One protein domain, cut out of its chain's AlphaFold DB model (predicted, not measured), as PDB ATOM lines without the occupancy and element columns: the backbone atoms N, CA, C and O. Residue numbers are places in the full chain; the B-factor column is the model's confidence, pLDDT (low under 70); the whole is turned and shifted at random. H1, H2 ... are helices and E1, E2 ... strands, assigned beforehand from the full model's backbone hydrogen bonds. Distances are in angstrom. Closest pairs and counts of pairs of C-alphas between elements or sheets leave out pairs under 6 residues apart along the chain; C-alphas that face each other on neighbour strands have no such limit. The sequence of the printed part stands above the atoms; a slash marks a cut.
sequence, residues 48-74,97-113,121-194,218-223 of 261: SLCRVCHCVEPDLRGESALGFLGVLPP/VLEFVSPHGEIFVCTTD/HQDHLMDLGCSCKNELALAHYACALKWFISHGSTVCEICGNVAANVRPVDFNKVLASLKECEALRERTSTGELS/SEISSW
ATOM      1  N   SER A  48      56.311  60.411  81.980       87.19
ATOM      2  CA  SER A  48      56.600  59.030  81.604       87.19
ATOM      3  C   SER A  48      55.744  58.606  80.413       87.19
ATOM      4  O   SER A  48      54.551  58.907  80.370       87.19
ATOM      5  N   LEU A  49      56.344  57.886  79.467       90.19
ATOM      6  CA  LEU A  49      55.662  57.343  78.290       90.19
ATOM      7  C   LEU A  49      55.398  55.846  78.440       90.19
ATOM      8  O   LEU A  49      56.187  55.112  79.038       90.19
ATOM      9  N   CYS A  50      54.316  55.368  77.822       92.38
ATOM     10  CA  CYS A  50      54.110  53.936  77.654       92.38
ATOM     11  C   CYS A  50      55.240  53.343  76.813       92.38
ATOM     12  O   CYS A  50      55.429  53.717  75.657       92.38
ATOM     13  N   ARG A  51      55.947  52.345  77.341       92.06
ATOM     14  CA  ARG A  51      57.041  51.671  76.628       92.06
ATOM     15  C   ARG A  51      56.621  51.016  75.309       92.06
ATOM     16  O   ARG A  51      57.461  50.755  74.454       92.06
ATOM     17  N   VAL A  52      55.348  50.673  75.166       91.31
ATOM     18  CA  VAL A  52      54.867  49.889  74.025       91.31
ATOM     19  C   VAL A  52      54.396  50.791  72.886       91.31
ATOM     20  O   VAL A  52      54.781  50.563  71.742       91.31
ATOM     21  N   CYS A  53      53.567  51.800  73.173       91.62
ATOM     22  CA  CYS A  53      53.023  52.704  72.151       91.62
ATOM     23  C   CYS A  53      53.714  54.075  72.101       91.62
ATOM     24  O   CYS A  53      53.503  54.813  71.146       91.62
ATOM     25  N   HIS A  54      54.548  54.404  73.092       90.56
ATOM     26  CA  HIS A  54      55.181  55.716  73.277       90.56
ATOM     27  C   HIS A  54      54.186  56.879  73.414       90.56
ATOM     28  O   HIS A  54      54.529  58.027  73.147       90.56
ATOM     29  N   CYS A  55      52.960  56.589  73.852       88.81
ATOM     30  CA  CYS A  55      51.951  57.591  74.167       88.81
ATOM     31  C   CYS A  55      51.850  57.791  75.683       88.81
ATOM     32  O   CYS A  55      52.050  56.854  76.462       88.81
ATOM     33  N   VAL A  56      51.518  59.019  76.079       86.19
ATOM     34  CA  VAL A  56      51.044  59.342  77.433       86.19
ATOM     35  C   VAL A  56      49.582  58.905  77.565       86.19
ATOM     36  O   VAL A  56      49.222  58.176  78.488       86.19
ATOM     37  N   GLU A  57      48.777  59.283  76.572       86.94
ATOM     38  CA  GLU A  57      47.347  58.989  76.500       86.94
ATOM     39  C   GLU A  57      47.062  57.487  76.450       86.94
ATOM     40  O   GLU A  57      47.810  56.747  75.795       86.94
ATOM     41  N   PRO A  58      45.985  57.028  77.107       85.31
ATOM     42  CA  PRO A  58      45.622  55.622  77.129       85.31
ATOM     43  C   PRO A  58      45.206  55.096  75.746       85.31
ATOM     44  O   PRO A  58      44.652  55.811  74.908       85.31
ATOM     45  N   ASP A  59      45.465  53.809  75.496       87.19
ATOM     46  CA  ASP A  59      45.009  53.132  74.276       87.19
ATOM     47  C   ASP A  59      43.522  52.770  74.389       87.19
ATOM     48  O   ASP A  59      43.176  51.639  74.734       87.19
ATOM     49  N   LEU A  60      42.647  53.719  74.040       86.25
ATOM     50  CA  LEU A  60      41.186  53.555  74.078       86.25
ATOM     51  C   LEU A  60      40.694  52.342  73.272       86.25
ATOM     52  O   LEU A  60      39.695  51.706  73.625       86.25
ATOM     53  N   ARG A  61      41.391  51.990  72.181       86.19
ATOM     54  CA  ARG A  61      41.057  50.806  71.376       86.19
ATOM     55  C   ARG A  61      41.382  49.534  72.146       86.19
ATOM     56  O   ARG A  61      40.583  48.596  72.145       86.19
ATOM     57  N   GLY A  62      42.536  49.516  72.802       87.88
ATOM     58  CA  GLY A  62      42.937  48.454  73.712       87.88
ATOM     59  C   GLY A  62      42.006  48.328  74.914       87.88
ATOM     60  O   GLY A  62      41.578  47.225  75.237       87.88
ATOM     61  N   GLU A  63      41.626  49.439  75.538       87.44
ATOM     62  CA  GLU A  63      40.691  49.456  76.666       87.44
ATOM     63  C   GLU A  63      39.309  48.943  76.275       87.44
ATOM     64  O   GLU A  63      38.755  48.096  76.970       87.44
ATOM     65  N   SER A  64      38.790  49.359  75.118       85.75
ATOM     66  CA  SER A  64      37.528  48.838  74.579       85.75
ATOM     67  C   SER A  64      37.598  47.327  74.330       85.75
ATOM     68  O   SER A  64      36.667  46.589  74.656       85.75
ATOM     69  N   ALA A  65      38.718  46.848  73.775       87.75
ATOM     70  CA  ALA A  65      38.945  45.426  73.536       87.75
ATOM     71  C   ALA A  65      38.997  44.625  74.845       87.75
ATOM     72  O   ALA A  65      38.390  43.560  74.938       87.75
ATOM     73  N   LEU A  66      39.686  45.137  75.867       89.25
ATOM     74  CA  LEU A  66      39.728  44.517  77.190       89.25
ATOM     75  C   LEU A  66      38.367  44.553  77.893       89.25
ATOM     76  O   LEU A  66      37.961  43.546  78.472       89.25
ATOM     77  N   GLY A  67      37.638  45.665  77.790       86.94
ATOM     78  CA  GLY A  67      36.295  45.822  78.342       86.94
ATOM     79  C   GLY A  67      35.324  44.779  77.793       86.94
ATOM     80  O   GLY A  67      34.618  44.136  78.565       86.94
ATOM     81  N   PHE A  68      35.369  44.508  76.483       84.81
ATOM     82  CA  PHE A  68      34.576  43.435  75.871       84.81
ATOM     83  C   PHE A  68      34.908  42.041  76.434       84.81
ATOM     84  O   PHE A  68      34.044  41.172  76.490       84.81
ATOM     85  N   LEU A  69      36.148  41.822  76.875       86.69
ATOM     86  CA  LEU A  69      36.586  40.574  77.509       86.69
ATOM     87  C   LEU A  69      36.340  40.543  79.028       86.69
ATOM     88  O   LEU A  69      36.774  39.604  79.704       86.69
ATOM     89  N   GLY A  70      35.702  41.574  79.591       87.50
ATOM     90  CA  GLY A  70      35.543  41.724  81.038       87.50
ATOM     91  C   GLY A  70      36.889  41.809  81.769       87.50
ATOM     92  O   GLY A  70      37.040  41.284  82.879       87.50
ATOM     93  N   VAL A  71      37.897  42.394  81.118       89.62
ATOM     94  CA  VAL A  71      39.214  42.676  81.690       89.62
ATOM     95  C   VAL A  71      39.266  44.157  82.037       89.62
ATOM     96  O   VAL A  71      39.305  45.013  81.161       89.62
ATOM     97  N   LEU A  72      39.292  44.458  83.333       85.00
ATOM     98  CA  LEU A  72      39.447  45.823  83.831       85.00
ATOM     99  C   LEU A  72      40.906  46.079  84.221       85.00
ATOM    100  O   LEU A  72      41.483  45.220  84.903       85.00
ATOM    101  N   PRO A  73      41.506  47.223  83.845       79.38
ATOM    102  CA  PRO A  73      42.817  47.615  84.343       79.38
ATOM    103  C   PRO A  73      42.859  47.578  85.877       79.38
ATOM    104  O   PRO A  73      41.854  47.885  86.523       79.38
ATOM    105  N   PRO A  74      43.984  47.178  86.491       72.44
ATOM    106  CA  PRO A  74      44.154  47.309  87.932       72.44
ATOM    107  C   PRO A  74      44.175  48.805  88.284       72.44
ATOM    108  O   PRO A  74      45.206  49.457  88.133       72.44
ATOM    109  N   VAL A  97      24.633  56.419  79.526       49.88
ATOM    110  CA  VAL A  97      25.337  55.136  79.566       49.88
ATOM    111  C   VAL A  97      24.383  54.094  78.989       49.88
ATOM    112  O   VAL A  97      23.375  53.763  79.611       49.88
ATOM    113  N   LEU A  98      24.652  53.615  77.772       55.66
ATOM    114  CA  LEU A  98      23.857  52.539  77.182       55.66
ATOM    115  C   LEU A  98      24.435  51.210  77.675       55.66
ATOM    116  O   LEU A  98      25.472  50.743  77.196       55.66
ATOM    117  N   GLU A  99      23.787  50.648  78.691       53.56
ATOM    118  CA  GLU A  99      24.109  49.331  79.230       53.56
ATOM    119  C   GLU A  99      23.290  48.268  78.500       53.56
ATOM    120  O   GLU A  99      22.058  48.287  78.500       53.56
ATOM    121  N   PHE A 100      23.977  47.316  77.880       58.75
ATOM    122  CA  PHE A 100      23.358  46.139  77.292       58.75
ATOM    123  C   PHE A 100      23.701  44.928  78.147       58.75
ATOM    124  O   PHE A 100      24.864  44.538  78.235       58.75
ATOM    125  N   VAL A 101      22.690  44.312  78.755       57.12
ATOM    126  CA  VAL A 101      22.857  43.058  79.493       57.12
ATOM    127  C   VAL A 101      22.558  41.895  78.552       57.12
ATOM    128  O   VAL A 101      21.441  41.739  78.061       57.12
ATOM    129  N   SER A 102      23.576  41.086  78.280       51.84
ATOM    130  CA  SER A 102      23.453  39.818  77.564       51.84
ATOM    131  C   SER A 102      22.541  38.855  78.333       51.84
ATOM    132  O   SER A 102      22.564  38.851  79.566       51.84
ATOM    133  N   PRO A 103      21.832  37.932  77.656       41.69
ATOM    134  CA  PRO A 103      21.102  36.850  78.321       41.69
ATOM    135  C   PRO A 103      21.963  35.954  79.227       41.69
ATOM    136  O   PRO A 103      21.429  35.186  80.018       41.69
ATOM    137  N   HIS A 104      23.293  36.027  79.092       43.78
ATOM    138  CA  HIS A 104      24.270  35.287  79.900       43.78
ATOM    139  C   HIS A 104      24.793  36.097  81.103       43.78
ATOM    140  O   HIS A 104      25.686  35.631  81.807       43.78
ATOM    141  N   GLY A 105      24.254  37.299  81.345       48.56
ATOM    142  CA  GLY A 105      24.639  38.174  82.459       48.56
ATOM    143  C   GLY A 105      25.869  39.052  82.200       48.56
ATOM    144  O   GLY A 105      26.362  39.701  83.117       48.56
ATOM    145  N   GLU A 106      26.377  39.081  80.968       54.44
ATOM    146  CA  GLU A 106      27.499  39.938  80.566       54.44
ATOM    147  C   GLU A 106      26.994  41.360  80.282       54.44
ATOM    148  O   GLU A 106      26.040  41.532  79.525       54.44
ATOM    149  N   ILE A 107      27.617  42.375  80.886       67.19
ATOM    150  CA  ILE A 107      27.224  43.783  80.738       67.19
ATOM    151  C   ILE A 107      28.163  44.453  79.732       67.19
ATOM    152  O   ILE A 107      29.366  44.552  79.974       67.19
ATOM    153  N   PHE A 108      27.620  44.935  78.616       55.47
ATOM    154  CA  PHE A 108      28.335  45.766  77.652       55.47
ATOM    155  C   PHE A 108      27.957  47.223  77.878       55.47
ATOM    156  O   PHE A 108      26.797  47.599  77.728       55.47
ATOM    157  N   VAL A 109      28.942  48.043  78.224       69.12
ATOM    158  CA  VAL A 109      28.752  49.472  78.464       69.12
ATOM    159  C   VAL A 109      29.386  50.239  77.313       69.12
ATOM    160  O   VAL A 109      30.583  50.083  77.069       69.12
ATOM    161  N   CYS A 110      28.614  51.066  76.602       42.16
ATOM    162  CA  CYS A 110      29.202  52.084  75.732       42.16
ATOM    163  C   CYS A 110      29.216  53.437  76.450       42.16
ATOM    164  O   CYS A 110      28.171  54.021  76.739       42.16
ATOM    165  N   THR A 111      30.410  53.945  76.741       54.91
ATOM    166  CA  THR A 111      30.608  55.323  77.188       54.91
ATOM    167  C   THR A 111      30.727  56.205  75.951       54.91
ATOM    168  O   THR A 111      31.720  56.132  75.234       54.91
ATOM    169  N   THR A 112      29.705  57.006  75.652       47.81
ATOM    170  CA  THR A 112      29.861  58.126  74.714       47.81
ATOM    171  C   THR A 112      30.580  59.268  75.422       47.81
ATOM    172  O   THR A 112      30.184  59.622  76.532       47.81
ATOM    173  N   ASP A 113      31.623  59.789  74.774       55.25
ATOM    174  CA  ASP A 113      32.601  60.755  75.286       55.25
ATOM    175  C   ASP A 113      31.996  61.848  76.176       55.25
ATOM    176  O   ASP A 113      31.216  62.690  75.722       55.25
ATOM    177  N   HIS A 121      48.104  62.844  84.110       52.25
ATOM    178  CA  HIS A 121      48.549  62.028  82.969       52.25
ATOM    179  C   HIS A 121      49.393  60.781  83.338       52.25
ATOM    180  O   HIS A 121      49.698  59.958  82.478       52.25
ATOM    181  N   GLN A 122      49.797  60.636  84.607       54.09
ATOM    182  CA  GLN A 122      50.462  59.434  85.125       54.09
ATOM    183  C   GLN A 122      49.485  58.340  85.587       54.09
ATOM    184  O   GLN A 122      49.920  57.215  85.819       54.09
ATOM    185  N   ASP A 123      48.186  58.630  85.662       61.53
ATOM    186  CA  ASP A 123      47.168  57.701  86.170       61.53
ATOM    187  C   ASP A 123      46.823  56.591  85.161       61.53
ATOM    188  O   ASP A 123      46.146  55.617  85.491       61.53
ATOM    189  N   HIS A 124      47.325  56.699  83.926       81.44
ATOM    190  CA  HIS A 124      47.070  55.736  82.852       81.44
ATOM    191  C   HIS A 124      48.179  54.686  82.694       81.44
ATOM    192  O   HIS A 124      47.946  53.613  82.125       81.44
ATOM    193  N   LEU A 125      49.389  54.970  83.184       89.94
ATOM    194  CA  LEU A 125      50.521  54.052  83.106       89.94
ATOM    195  C   LEU A 125      50.640  53.247  84.390       89.94
ATOM    196  O   LEU A 125      50.572  53.771  85.498       89.94
ATOM    197  N   MET A 126      50.902  51.956  84.237       91.81
ATOM    198  CA  MET A 126      51.199  51.086  85.360       91.81
ATOM    199  C   MET A 126      52.616  50.542  85.281       91.81
ATOM    200  O   MET A 126      53.155  50.292  84.201       91.81
ATOM    201  N   ASP A 127      53.193  50.322  86.458       93.50
ATOM    202  CA  ASP A 127      54.422  49.555  86.601       93.50
ATOM    203  C   ASP A 127      54.125  48.082  86.301       93.50
ATOM    204  O   ASP A 127      53.189  47.512  86.862       93.50
ATOM    205  N   LEU A 128      54.906  47.448  85.428       94.31
ATOM    206  CA  LEU A 128      54.759  46.037  85.071       94.31
ATOM    207  C   LEU A 128      55.074  45.088  86.244       94.31
ATOM    208  O   LEU A 128      54.652  43.931  86.233       94.31
ATOM    209  N   GLY A 129      55.798  45.552  87.261       94.00
ATOM    210  CA  GLY A 129      56.214  44.765  88.418       94.00
ATOM    211  C   GLY A 129      57.355  43.799  88.102       94.00
ATOM    212  O   GLY A 129      57.437  42.734  88.707       94.00
ATOM    213  N   CYS A 130      58.199  44.131  87.122       95.94
ATOM    214  CA  CYS A 130      59.422  43.397  86.789       95.94
ATOM    215  C   CYS A 130      60.669  44.216  87.180       95.94
ATOM    216  O   CYS A 130      60.565  45.342  87.653       95.94
ATOM    217  N   SER A 131      61.879  43.682  86.981       96.00
ATOM    218  CA  SER A 131      63.129  44.369  87.369       96.00
ATOM    219  C   SER A 131      63.625  45.422  86.364       96.00
ATOM    220  O   SER A 131      64.757  45.899  86.482       96.00
ATOM    221  N   CYS A 132      62.816  45.772  85.362       94.62
ATOM    222  CA  CYS A 132      63.098  46.903  84.481       94.62
ATOM    223  C   CYS A 132      63.097  48.217  85.276       94.62
ATOM    224  O   CYS A 132      62.454  48.327  86.314       94.62
ATOM    225  N   LYS A 133      63.838  49.220  84.800       91.06
ATOM    226  CA  LYS A 133      63.959  50.523  85.470       91.06
ATOM    227  C   LYS A 133      63.339  51.632  84.628       91.06
ATOM    228  O   LYS A 133      63.370  51.556  83.399       91.06
ATOM    229  N   ASN A 134      62.867  52.681  85.301       88.50
ATOM    230  CA  ASN A 134      62.329  53.890  84.675       88.50
ATOM    231  C   ASN A 134      61.181  53.550  83.705       88.50
ATOM    232  O   ASN A 134      60.345  52.702  84.000       88.50
ATOM    233  N   GLU A 135      61.160  54.180  82.536       87.56
ATOM    234  CA  GLU A 135      60.104  54.031  81.532       87.56
ATOM    235  C   GLU A 135      60.032  52.622  80.934       87.56
ATOM    236  O   GLU A 135      58.999  52.234  80.409       87.56
ATOM    237  N   LEU A 136      61.085  51.800  81.064       90.88
ATOM    238  CA  LEU A 136      61.041  50.398  80.626       90.88
ATOM    239  C   LEU A 136      60.063  49.551  81.445       90.88
ATOM    240  O   LEU A 136      59.650  48.489  80.981       90.88
ATOM    241  N   ALA A 137      59.747  49.984  82.666       93.00
ATOM    242  CA  ALA A 137      58.794  49.318  83.540       93.00
ATOM    243  C   ALA A 137      57.369  49.867  83.395       93.00
ATOM    244  O   ALA A 137      56.477  49.323  84.032       93.00
ATOM    245  N   LEU A 138      57.136  50.909  82.584       93.56
ATOM    246  CA  LEU A 138      55.849  51.604  82.509       93.56
ATOM    247  C   LEU A 138      55.124  51.327  81.190       93.56
ATOM    248  O   LEU A 138      55.680  51.483  80.102       93.56
ATOM    249  N   ALA A 139      53.857  50.935  81.277       94.06
ATOM    250  CA  ALA A 139      52.991  50.760  80.116       94.06
ATOM    251  C   ALA A 139      51.515  50.925  80.490       94.06
ATOM    252  O   ALA A 139      51.131  50.688  81.636       94.06
ATOM    253  N   HIS A 140      50.665  51.258  79.515       93.31
ATOM    254  CA  HIS A 140      49.220  51.074  79.675       93.31
ATOM    255  C   HIS A 140      48.909  49.589  79.844       93.31
ATOM    256  O   HIS A 140      49.558  48.743  79.221       93.31
ATOM    257  N   TYR A 141      47.880  49.259  80.626       94.25
ATOM    258  CA  TYR A 141      47.565  47.855  80.898       94.25
ATOM    259  C   TYR A 141      47.227  47.060  79.635       94.25
ATOM    260  O   TYR A 141      47.718  45.946  79.443       94.25
ATOM    261  N   ALA A 142      46.444  47.661  78.734       93.12
ATOM    262  CA  ALA A 142      46.149  47.075  77.435       93.12
ATOM    263  C   ALA A 142      47.438  46.806  76.654       93.12
ATOM    264  O   ALA A 142      47.690  45.675  76.230       93.12
ATOM    265  N   CYS A 143      48.306  47.807  76.529       94.06
ATOM    266  CA  CYS A 143      49.561  47.650  75.814       94.06
ATOM    267  C   CYS A 143      50.473  46.578  76.434       94.06
ATOM    268  O   CYS A 143      51.091  45.808  75.698       94.06
ATOM    269  N   ALA A 144      50.516  46.478  77.766       95.06
ATOM    270  CA  ALA A 144      51.233  45.426  78.476       95.06
ATOM    271  C   ALA A 144      50.687  44.036  78.120       95.06
ATOM    272  O   ALA A 144      51.445  43.167  77.697       95.06
ATOM    273  N   LEU A 145      49.370  43.823  78.218       94.19
ATOM    274  CA  LEU A 145      48.757  42.546  77.841       94.19
ATOM    275  C   LEU A 145      49.041  42.189  76.381       94.19
ATOM    276  O   LEU A 145      49.426  41.057  76.095       94.19
ATOM    277  N   LYS A 146      48.933  43.154  75.463       93.31
ATOM    278  CA  LYS A 146      49.261  42.947  74.047       93.31
ATOM    279  C   LYS A 146      50.702  42.488  73.842       93.31
ATOM    280  O   LYS A 146      50.943  41.569  73.058       93.31
ATOM    281  N   TRP A 147      51.639  43.108  74.553       93.00
ATOM    282  CA  TRP A 147      53.047  42.731  74.535       93.00
ATOM    283  C   TRP A 147      53.250  41.286  75.002       93.00
ATOM    284  O   TRP A 147      53.729  40.452  74.241       93.00
ATOM    285  N   PHE A 148      52.809  40.955  76.217       94.56
ATOM    286  CA  PHE A 148      53.030  39.624  76.789       94.56
ATOM    287  C   PHE A 148      52.337  38.512  75.997       94.56
ATOM    288  O   PHE A 148      52.880  37.418  75.865       94.56
ATOM    289  N   ILE A 149      51.160  38.782  75.424       92.94
ATOM    290  CA  ILE A 149      50.437  37.817  74.587       92.94
ATOM    291  C   ILE A 149      51.170  37.544  73.281       92.94
ATOM    292  O   ILE A 149      51.252  36.387  72.878       92.94
ATOM    293  N   SER A 150      51.751  38.573  72.662       89.31
ATOM    294  CA  SER A 150      52.577  38.405  71.457       89.31
ATOM    295  C   SER A 150      53.788  37.504  71.724       89.31
ATOM    296  O   SER A 150      54.204  36.746  70.852       89.31
ATOM    297  N   HIS A 151      54.306  37.536  72.952       88.12
ATOM    298  CA  HIS A 151      55.450  36.736  73.391       88.12
ATOM    299  C   HIS A 151      55.052  35.387  74.002       88.12
ATOM    300  O   HIS A 151      55.911  34.541  74.246       88.12
ATOM    301  N   GLY A 152      53.762  35.171  74.266       90.00
ATOM    302  CA  GLY A 152      53.235  33.944  74.864       90.00
ATOM    303  C   GLY A 152      53.657  33.704  76.319       90.00
ATOM    304  O   GLY A 152      53.577  32.573  76.794       90.00
ATOM    305  N   SER A 153      54.114  34.731  77.037       92.31
ATOM    306  CA  SER A 153      54.619  34.613  78.410       92.31
ATOM    307  C   SER A 153      54.413  35.914  79.175       92.31
ATOM    308  O   SER A 153      54.481  36.980  78.580       92.31
ATOM    309  N   THR A 154      54.219  35.845  80.496       94.25
ATOM    310  CA  THR A 154      54.223  37.017  81.399       94.25
ATOM    311  C   THR A 154      55.613  37.323  81.974       94.25
ATOM    312  O   THR A 154      55.777  38.220  82.804       94.25
ATOM    313  N   VAL A 155      56.639  36.583  81.546       95.38
ATOM    314  CA  VAL A 155      58.040  36.878  81.859       95.38
ATOM    315  C   VAL A 155      58.521  38.008  80.958       95.38
ATOM    316  O   VAL A 155      58.417  37.933  79.736       95.38
ATOM    317  N   CYS A 156      59.064  39.062  81.558       94.88
ATOM    318  CA  CYS A 156      59.645  40.174  80.825       94.88
ATOM    319  C   CYS A 156      60.886  39.712  80.054       94.88
ATOM    320  O   CYS A 156      61.858  39.267  80.659       94.88
ATOM    321  N   GLU A 157      60.896  39.877  78.731       93.75
ATOM    322  CA  GLU A 157      62.042  39.477  77.901       93.75
ATOM    323  C   GLU A 157      63.293  40.342  78.104       93.75
ATOM    324  O   GLU A 157      64.398  39.928  77.765       93.75
ATOM    325  N   ILE A 158      63.129  41.541  78.671       92.81
ATOM    326  CA  ILE A 158      64.225  42.492  78.871       92.81
ATOM    327  C   ILE A 158      65.029  42.119  80.118       92.81
ATOM    328  O   ILE A 158      66.256  42.072  80.078       92.81
ATOM    329  N   CYS A 159      64.344  41.875  81.239       94.94
ATOM    330  CA  CYS A 159      64.994  41.611  82.526       94.94
ATOM    331  C   CYS A 159      64.882  40.156  83.003       94.94
ATOM    332  O   CYS A 159      65.459  39.826  84.035       94.94
ATOM    333  N   GLY A 160      64.134  39.299  82.305       95.12
ATOM    334  CA  GLY A 160      63.962  37.879  82.630       95.12
ATOM    335  C   GLY A 160      63.070  37.582  83.841       95.12
ATOM    336  O   GLY A 160      62.912  36.420  84.201       95.12
ATOM    337  N   ASN A 161      62.480  38.600  84.473       97.00
ATOM    338  CA  ASN A 161      61.626  38.441  85.650       97.00
ATOM    339  C   ASN A 161      60.140  38.490  85.280       97.00
ATOM    340  O   ASN A 161      59.748  39.160  84.321       97.00
ATOM    341  N   VAL A 162      59.306  37.799  86.060       96.12
ATOM    342  CA  VAL A 162      57.843  37.830  85.906       96.12
ATOM    343  C   VAL A 162      57.332  39.250  86.149       96.12
ATOM    344  O   VAL A 162      57.709  39.883  87.132       96.12
ATOM    345  N   ALA A 163      56.471  39.745  85.261       96.62
ATOM    346  CA  ALA A 163      55.766  41.006  85.449       96.62
ATOM    347  C   ALA A 163      54.634  40.821  86.473       96.62
ATOM    348  O   ALA A 163      53.551  40.346  86.131       96.62
ATOM    349  N   ALA A 164      54.898  41.153  87.740       94.69
ATOM    350  CA  ALA A 164      53.993  40.859  88.853       94.69
ATOM    351  C   ALA A 164      52.619  41.541  88.742       94.69
ATOM    352  O   ALA A 164      51.629  41.009  89.245       94.69
ATOM    353  N   ASN A 165      52.542  42.689  88.067       94.75
ATOM    354  CA  ASN A 165      51.302  43.457  87.968       94.75
ATOM    355  C   ASN A 165      50.470  43.088  86.727       94.75
ATOM    356  O   ASN A 165      49.349  43.570  86.569       94.75
ATOM    357  N   VAL A 166      50.970  42.201  85.860       94.06
ATOM    358  CA  VAL A 166      50.177  41.628  84.765       94.06
ATOM    359  C   VAL A 166      49.457  40.392  85.272       94.06
ATOM    360  O   VAL A 166      50.070  39.354  85.520       94.06
ATOM    361  N   ARG A 167      48.134  40.494  85.431       94.44
ATOM    362  CA  ARG A 167      47.346  39.424  86.045       94.44
ATOM    363  C   ARG A 167      47.316  38.196  85.122       94.44
ATOM    364  O   ARG A 167      46.780  38.292  84.013       94.44
ATOM    365  N   PRO A 168      47.779  37.009  85.569       93.25
ATOM    366  CA  PRO A 168      47.732  35.796  84.751       93.25
ATOM    367  C   PRO A 168      46.309  35.408  84.335       93.25
ATOM    368  O   PRO A 168      46.116  34.826  83.273       93.25
ATOM    369  N   VAL A 169      45.300  35.740  85.148       94.00
ATOM    370  CA  VAL A 169      43.889  35.515  84.799       94.00
ATOM    371  C   VAL A 169      43.488  36.281  83.539       94.00
ATOM    372  O   VAL A 169      42.840  35.704  82.673       94.00
ATOM    373  N   ASP A 170      43.919  37.530  83.380       94.50
ATOM    374  CA  ASP A 170      43.568  38.323  82.201       94.50
ATOM    375  C   ASP A 170      44.350  37.879  80.979       94.50
ATOM    376  O   ASP A 170      43.774  37.732  79.906       94.50
ATOM    377  N   PHE A 171      45.642  37.588  81.154       93.88
ATOM    378  CA  PHE A 171      46.460  36.989  80.106       93.88
ATOM    379  C   PHE A 171      45.789  35.728  79.536       93.88
ATOM    380  O   PHE A 171      45.621  35.594  78.324       93.88
ATOM    381  N   ASN A 172      45.337  34.828  80.417       93.19
ATOM    382  CA  ASN A 172      44.657  33.601  80.014       93.19
ATOM    383  C   ASN A 172      43.276  33.860  79.401       93.19
ATOM    384  O   ASN A 172      42.939  33.197  78.424       93.19
ATOM    385  N   LYS A 173      42.494  34.814  79.929       92.38
ATOM    386  CA  LYS A 173      41.205  35.218  79.339       92.38
ATOM    387  C   LYS A 173      41.388  35.654  77.893       92.38
ATOM    388  O   LYS A 173      40.745  35.103  77.008       92.38
ATOM    389  N   VAL A 174      42.311  36.579  77.644       91.06
ATOM    390  CA  VAL A 174      42.568  37.062  76.288       91.06
ATOM    391  C   VAL A 174      43.056  35.925  75.389       91.06
ATOM    392  O   VAL A 174      42.544  35.760  74.285       91.06
ATOM    393  N   LEU A 175      44.001  35.100  75.853       90.75
ATOM    394  CA  LEU A 175      44.495  33.965  75.070       90.75
ATOM    395  C   LEU A 175      43.375  32.967  74.727       90.75
ATOM    396  O   LEU A 175      43.332  32.447  73.613       90.75
ATOM    397  N   ALA A 176      42.461  32.705  75.662       90.12
ATOM    398  CA  ALA A 176      41.296  31.860  75.431       90.12
ATOM    399  C   ALA A 176      40.342  32.481  74.402       90.12
ATOM    400  O   ALA A 176      39.905  31.785  73.490       90.12
ATOM    401  N   SER A 177      40.077  33.786  74.485       87.38
ATOM    402  CA  SER A 177      39.238  34.501  73.517       87.38
ATOM    403  C   SER A 177      39.846  34.534  72.115       87.38
ATOM    404  O   SER A 177      39.122  34.403  71.128       87.38
ATOM    405  N   LEU A 178      41.174  34.641  72.000       86.88
ATOM    406  CA  LEU A 178      41.866  34.522  70.714       86.88
ATOM    407  C   LEU A 178      41.684  33.121  70.114       86.88
ATOM    408  O   LEU A 178      41.316  33.010  68.948       86.88
ATOM    409  N   LYS A 179      41.837  32.060  70.916       87.81
ATOM    410  CA  LYS A 179      41.573  30.676  70.477       87.81
ATOM    411  C   LYS A 179      40.110  30.458  70.096       87.81
ATOM    412  O   LYS A 179      39.823  29.790  69.108       87.81
ATOM    413  N   GLU A 180      39.179  31.041  70.848       85.38
ATOM    414  CA  GLU A 180      37.757  30.994  70.509       85.38
ATOM    415  C   GLU A 180      37.487  31.669  69.159       85.38
ATOM    416  O   GLU A 180      36.734  31.130  68.349       85.38
ATOM    417  N   CYS A 181      38.132  32.805  68.879       81.62
ATOM    418  CA  CYS A 181      38.023  33.476  67.587       81.62
ATOM    419  C   CYS A 181      38.474  32.571  66.429       81.62
ATOM    420  O   CYS A 181      37.846  32.565  65.368       81.62
ATOM    421  N   GLU A 182      39.548  31.803  66.619       83.00
ATOM    422  CA  GLU A 182      40.042  30.843  65.628       83.00
ATOM    423  C   GLU A 182      39.068  29.680  65.433       83.00
ATOM    424  O   GLU A 182      38.638  29.429  64.307       83.00
ATOM    425  N   ALA A 183      38.622  29.052  66.523       81.88
ATOM    426  CA  ALA A 183      37.657  27.954  66.478       81.88
ATOM    427  C   ALA A 183      36.320  28.381  65.848       81.88
ATOM    428  O   ALA A 183      35.677  27.635  65.110       81.88
ATOM    429  N   LEU A 184      35.869  29.603  66.123       72.88
ATOM    430  CA  LEU A 184      34.635  30.150  65.569       72.88
ATOM    431  C   LEU A 184      34.761  30.459  64.068       72.88
ATOM    432  O   LEU A 184      33.809  30.238  63.314       72.88
ATOM    433  N   ARG A 185      35.943  30.893  63.614       74.19
ATOM    434  CA  ARG A 185      36.265  31.040  62.187       74.19
ATOM    435  C   ARG A 185      36.250  29.684  61.473       74.19
ATOM    436  O   ARG A 185      35.635  29.569  60.415       74.19
ATOM    437  N   GLU A 186      36.847  28.655  62.071       74.88
ATOM    438  CA  GLU A 186      36.878  27.291  61.522       74.88
ATOM    439  C   GLU A 186      35.480  26.658  61.431       74.88
ATOM    440  O   GLU A 186      35.102  26.139  60.376       74.88
ATOM    441  N   ARG A 187      34.654  26.776  62.479       71.69
ATOM    442  CA  ARG A 187      33.265  26.280  62.465       71.69
ATOM    443  C   ARG A 187      32.416  26.937  61.383       71.69
ATOM    444  O   ARG A 187      31.693  26.250  60.667       71.69
ATOM    445  N   THR A 188      32.563  28.251  61.207       65.81
ATOM    446  CA  THR A 188      31.860  28.991  60.146       65.81
ATOM    447  C   THR A 188      32.281  28.499  58.757       65.81
ATOM    448  O   THR A 188      31.438  28.366  57.877       65.81
ATOM    449  N   SER A 189      33.562  28.165  58.564       64.25
ATOM    450  CA  SER A 189      34.046  27.595  57.297       64.25
ATOM    451  C   SER A 189      33.605  26.146  57.047       64.25
ATOM    452  O   SER A 189      33.539  25.726  55.897       64.25
ATOM    453  N   THR A 190      33.270  25.403  58.106       68.31
ATOM    454  CA  THR A 190      32.865  23.986  58.039       68.31
ATOM    455  C   THR A 190      31.341  23.819  57.932       68.31
ATOM    456  O   THR A 190      30.858  22.750  57.572       68.31
ATOM    457  N   GLY A 191      30.565  24.875  58.203       58.75
ATOM    458  CA  GLY A 191      29.098  24.841  58.155       58.75
ATOM    459  C   GLY A 191      28.446  24.097  59.328       58.75
ATOM    460  O   GLY A 191      27.235  23.894  59.329       58.75
ATOM    461  N   GLU A 192      29.224  23.706  60.341       50.84
ATOM    462  CA  GLU A 192      28.747  22.989  61.525       50.84
ATOM    463  C   GLU A 192      28.425  23.988  62.648       50.84
ATOM    464  O   GLU A 192      29.217  24.245  63.557       50.84
ATOM    465  N   LEU A 193      27.248  24.605  62.566       54.62
ATOM    466  CA  LEU A 193      26.704  25.419  63.651       54.62
ATOM    467  C   LEU A 193      25.813  24.549  64.546       54.62
ATOM    468  O   LEU A 193      24.591  24.522  64.415       54.62
ATOM    469  N   SER A 194      26.438  23.805  65.461       49.09
ATOM    470  CA  SER A 194      25.723  23.079  66.516       49.09
ATOM    471  C   SER A 194      25.203  24.068  67.570       49.09
ATOM    472  O   SER A 194      25.894  24.400  68.534       49.09
ATOM    473  N   SER A 218      36.861  39.097  66.315       82.44
ATOM    474  CA  SER A 218      37.717  39.429  65.172       82.44
ATOM    475  C   SER A 218      38.369  40.808  65.322       82.44
ATOM    476  O   SER A 218      39.559  40.960  65.048       82.44
ATOM    477  N   GLU A 219      37.625  41.816  65.785       83.44
ATOM    478  CA  GLU A 219      38.155  43.158  66.064       83.44
ATOM    479  C   GLU A 219      39.234  43.124  67.153       83.44
ATOM    480  O   GLU A 219      40.309  43.706  66.982       83.44
ATOM    481  N   ILE A 220      38.988  42.383  68.231       83.62
ATOM    482  CA  ILE A 220      39.938  42.180  69.328       83.62
ATOM    483  C   ILE A 220      41.177  41.436  68.829       83.62
ATOM    484  O   ILE A 220      42.300  41.886  69.051       83.62
ATOM    485  N   SER A 221      40.992  40.343  68.084       84.50
ATOM    486  CA  SER A 221      42.091  39.583  67.482       84.50
ATOM    487  C   SER A 221      42.964  40.460  66.583       84.50
ATOM    488  O   SER A 221      44.189  40.430  66.703       84.50
ATOM    489  N   SER A 222      42.352  41.318  65.758       82.75
ATOM    490  CA  SER A 222      43.081  42.261  64.899       82.75
ATOM    491  C   SER A 222      43.895  43.291  65.685       82.75
ATOM    492  O   SER A 222      44.937  43.741  65.215       82.75
ATOM    493  N   TRP A 223      43.449  43.657  66.892       84.94
ATOM    494  CA  TRP A 223      44.199  44.559  67.760       84.94
ATOM    495  C   TRP A 223      45.436  43.877  68.344       84.94
ATOM    496  O   TRP A 223      46.523  44.452  68.309       84.94
TER     497      TRP A 223
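This is residues 48 to 74, 97 to 113, 121 to 194 and 218 to 223 of the 261 residues of the protein "RING-CH-type domain-containing protein" of Oryza meyeriana var. granulata (UniProt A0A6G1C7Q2). A small core of crossed helices, H1, H3, H5 and the first part of long H4, has a lobe made mostly of loops, with short H2, at one end; H4 runs away at the other, where residues 186 to 192 stick out. The hairpin E1 and E2 stands at the side, near the end of H1. The printed part has 124 residues, with elements in the order H1, E1, E2, H2, H3, H4, H5, an antiparallel two-stranded sheet and the class mostly helix. It is only just compact, close to loose, with a radius of gyration of the C-alphas of 16.3 A and spans of 50 by 35 by 22 A.

H1, residues 60 to 68, touches H3, residues 141 to 151, about perpendicular at 80 degrees, closest at the C-alphas of Gly 62 and Ala 142, 5.1 A. H1 touches H5, residues 218 to 223, at a steep tilt of 42 degrees, opposite ways; the closest C-alphas, of Ala 65 and Ile 220, are 5.4 A apart. E1, residues 97 to 101, and E2, residues 107 to 111, form an antiparallel hairpin, with N 100 and O 108 within hydrogen-bond range at 2.8 A. The closest C-alphas of H1 and E2, of Phe 68 and Phe 108, are 6.9 A apart. H2, residues 134 to 137, touches no helix. H4, residues 168 to 190, touches H3 with residues 170 to 175 alone, at a steep tilt of 64 degrees; the closest C-alphas, of Leu 145 and Phe 171, are 6.4 A apart. H4 and H5 only just touch, with 3 pairs of C-alphas within 8 A, the closest Leu 178 and Ser 221 at 6.0 A. Every O i to N i+4 pair is within hydrogen-bond range in H1, H3, H4 and H5; H2 is too short for one.

H1 begins at C-alpha 60 (41.186, 53.555, 74.078) and is 12.2 A long; H3 is 15.6 A and H4 32.8 A. H5 ends at C-alpha 223 (44.199, 44.559, 67.760).

The C-alphas farthest apart, of Asn 134 and Gly 191, are 51.5 A apart. Cuts leave gaps of 22.0 A from C-alpha 74 to 97, 17.7 A from 113 to 121 and 20.3 A from 194 to 218. The link H3 to H4 is long. The pLDDT is under 70 in residues 97 to 113, 121 to 123 and 188 to 194.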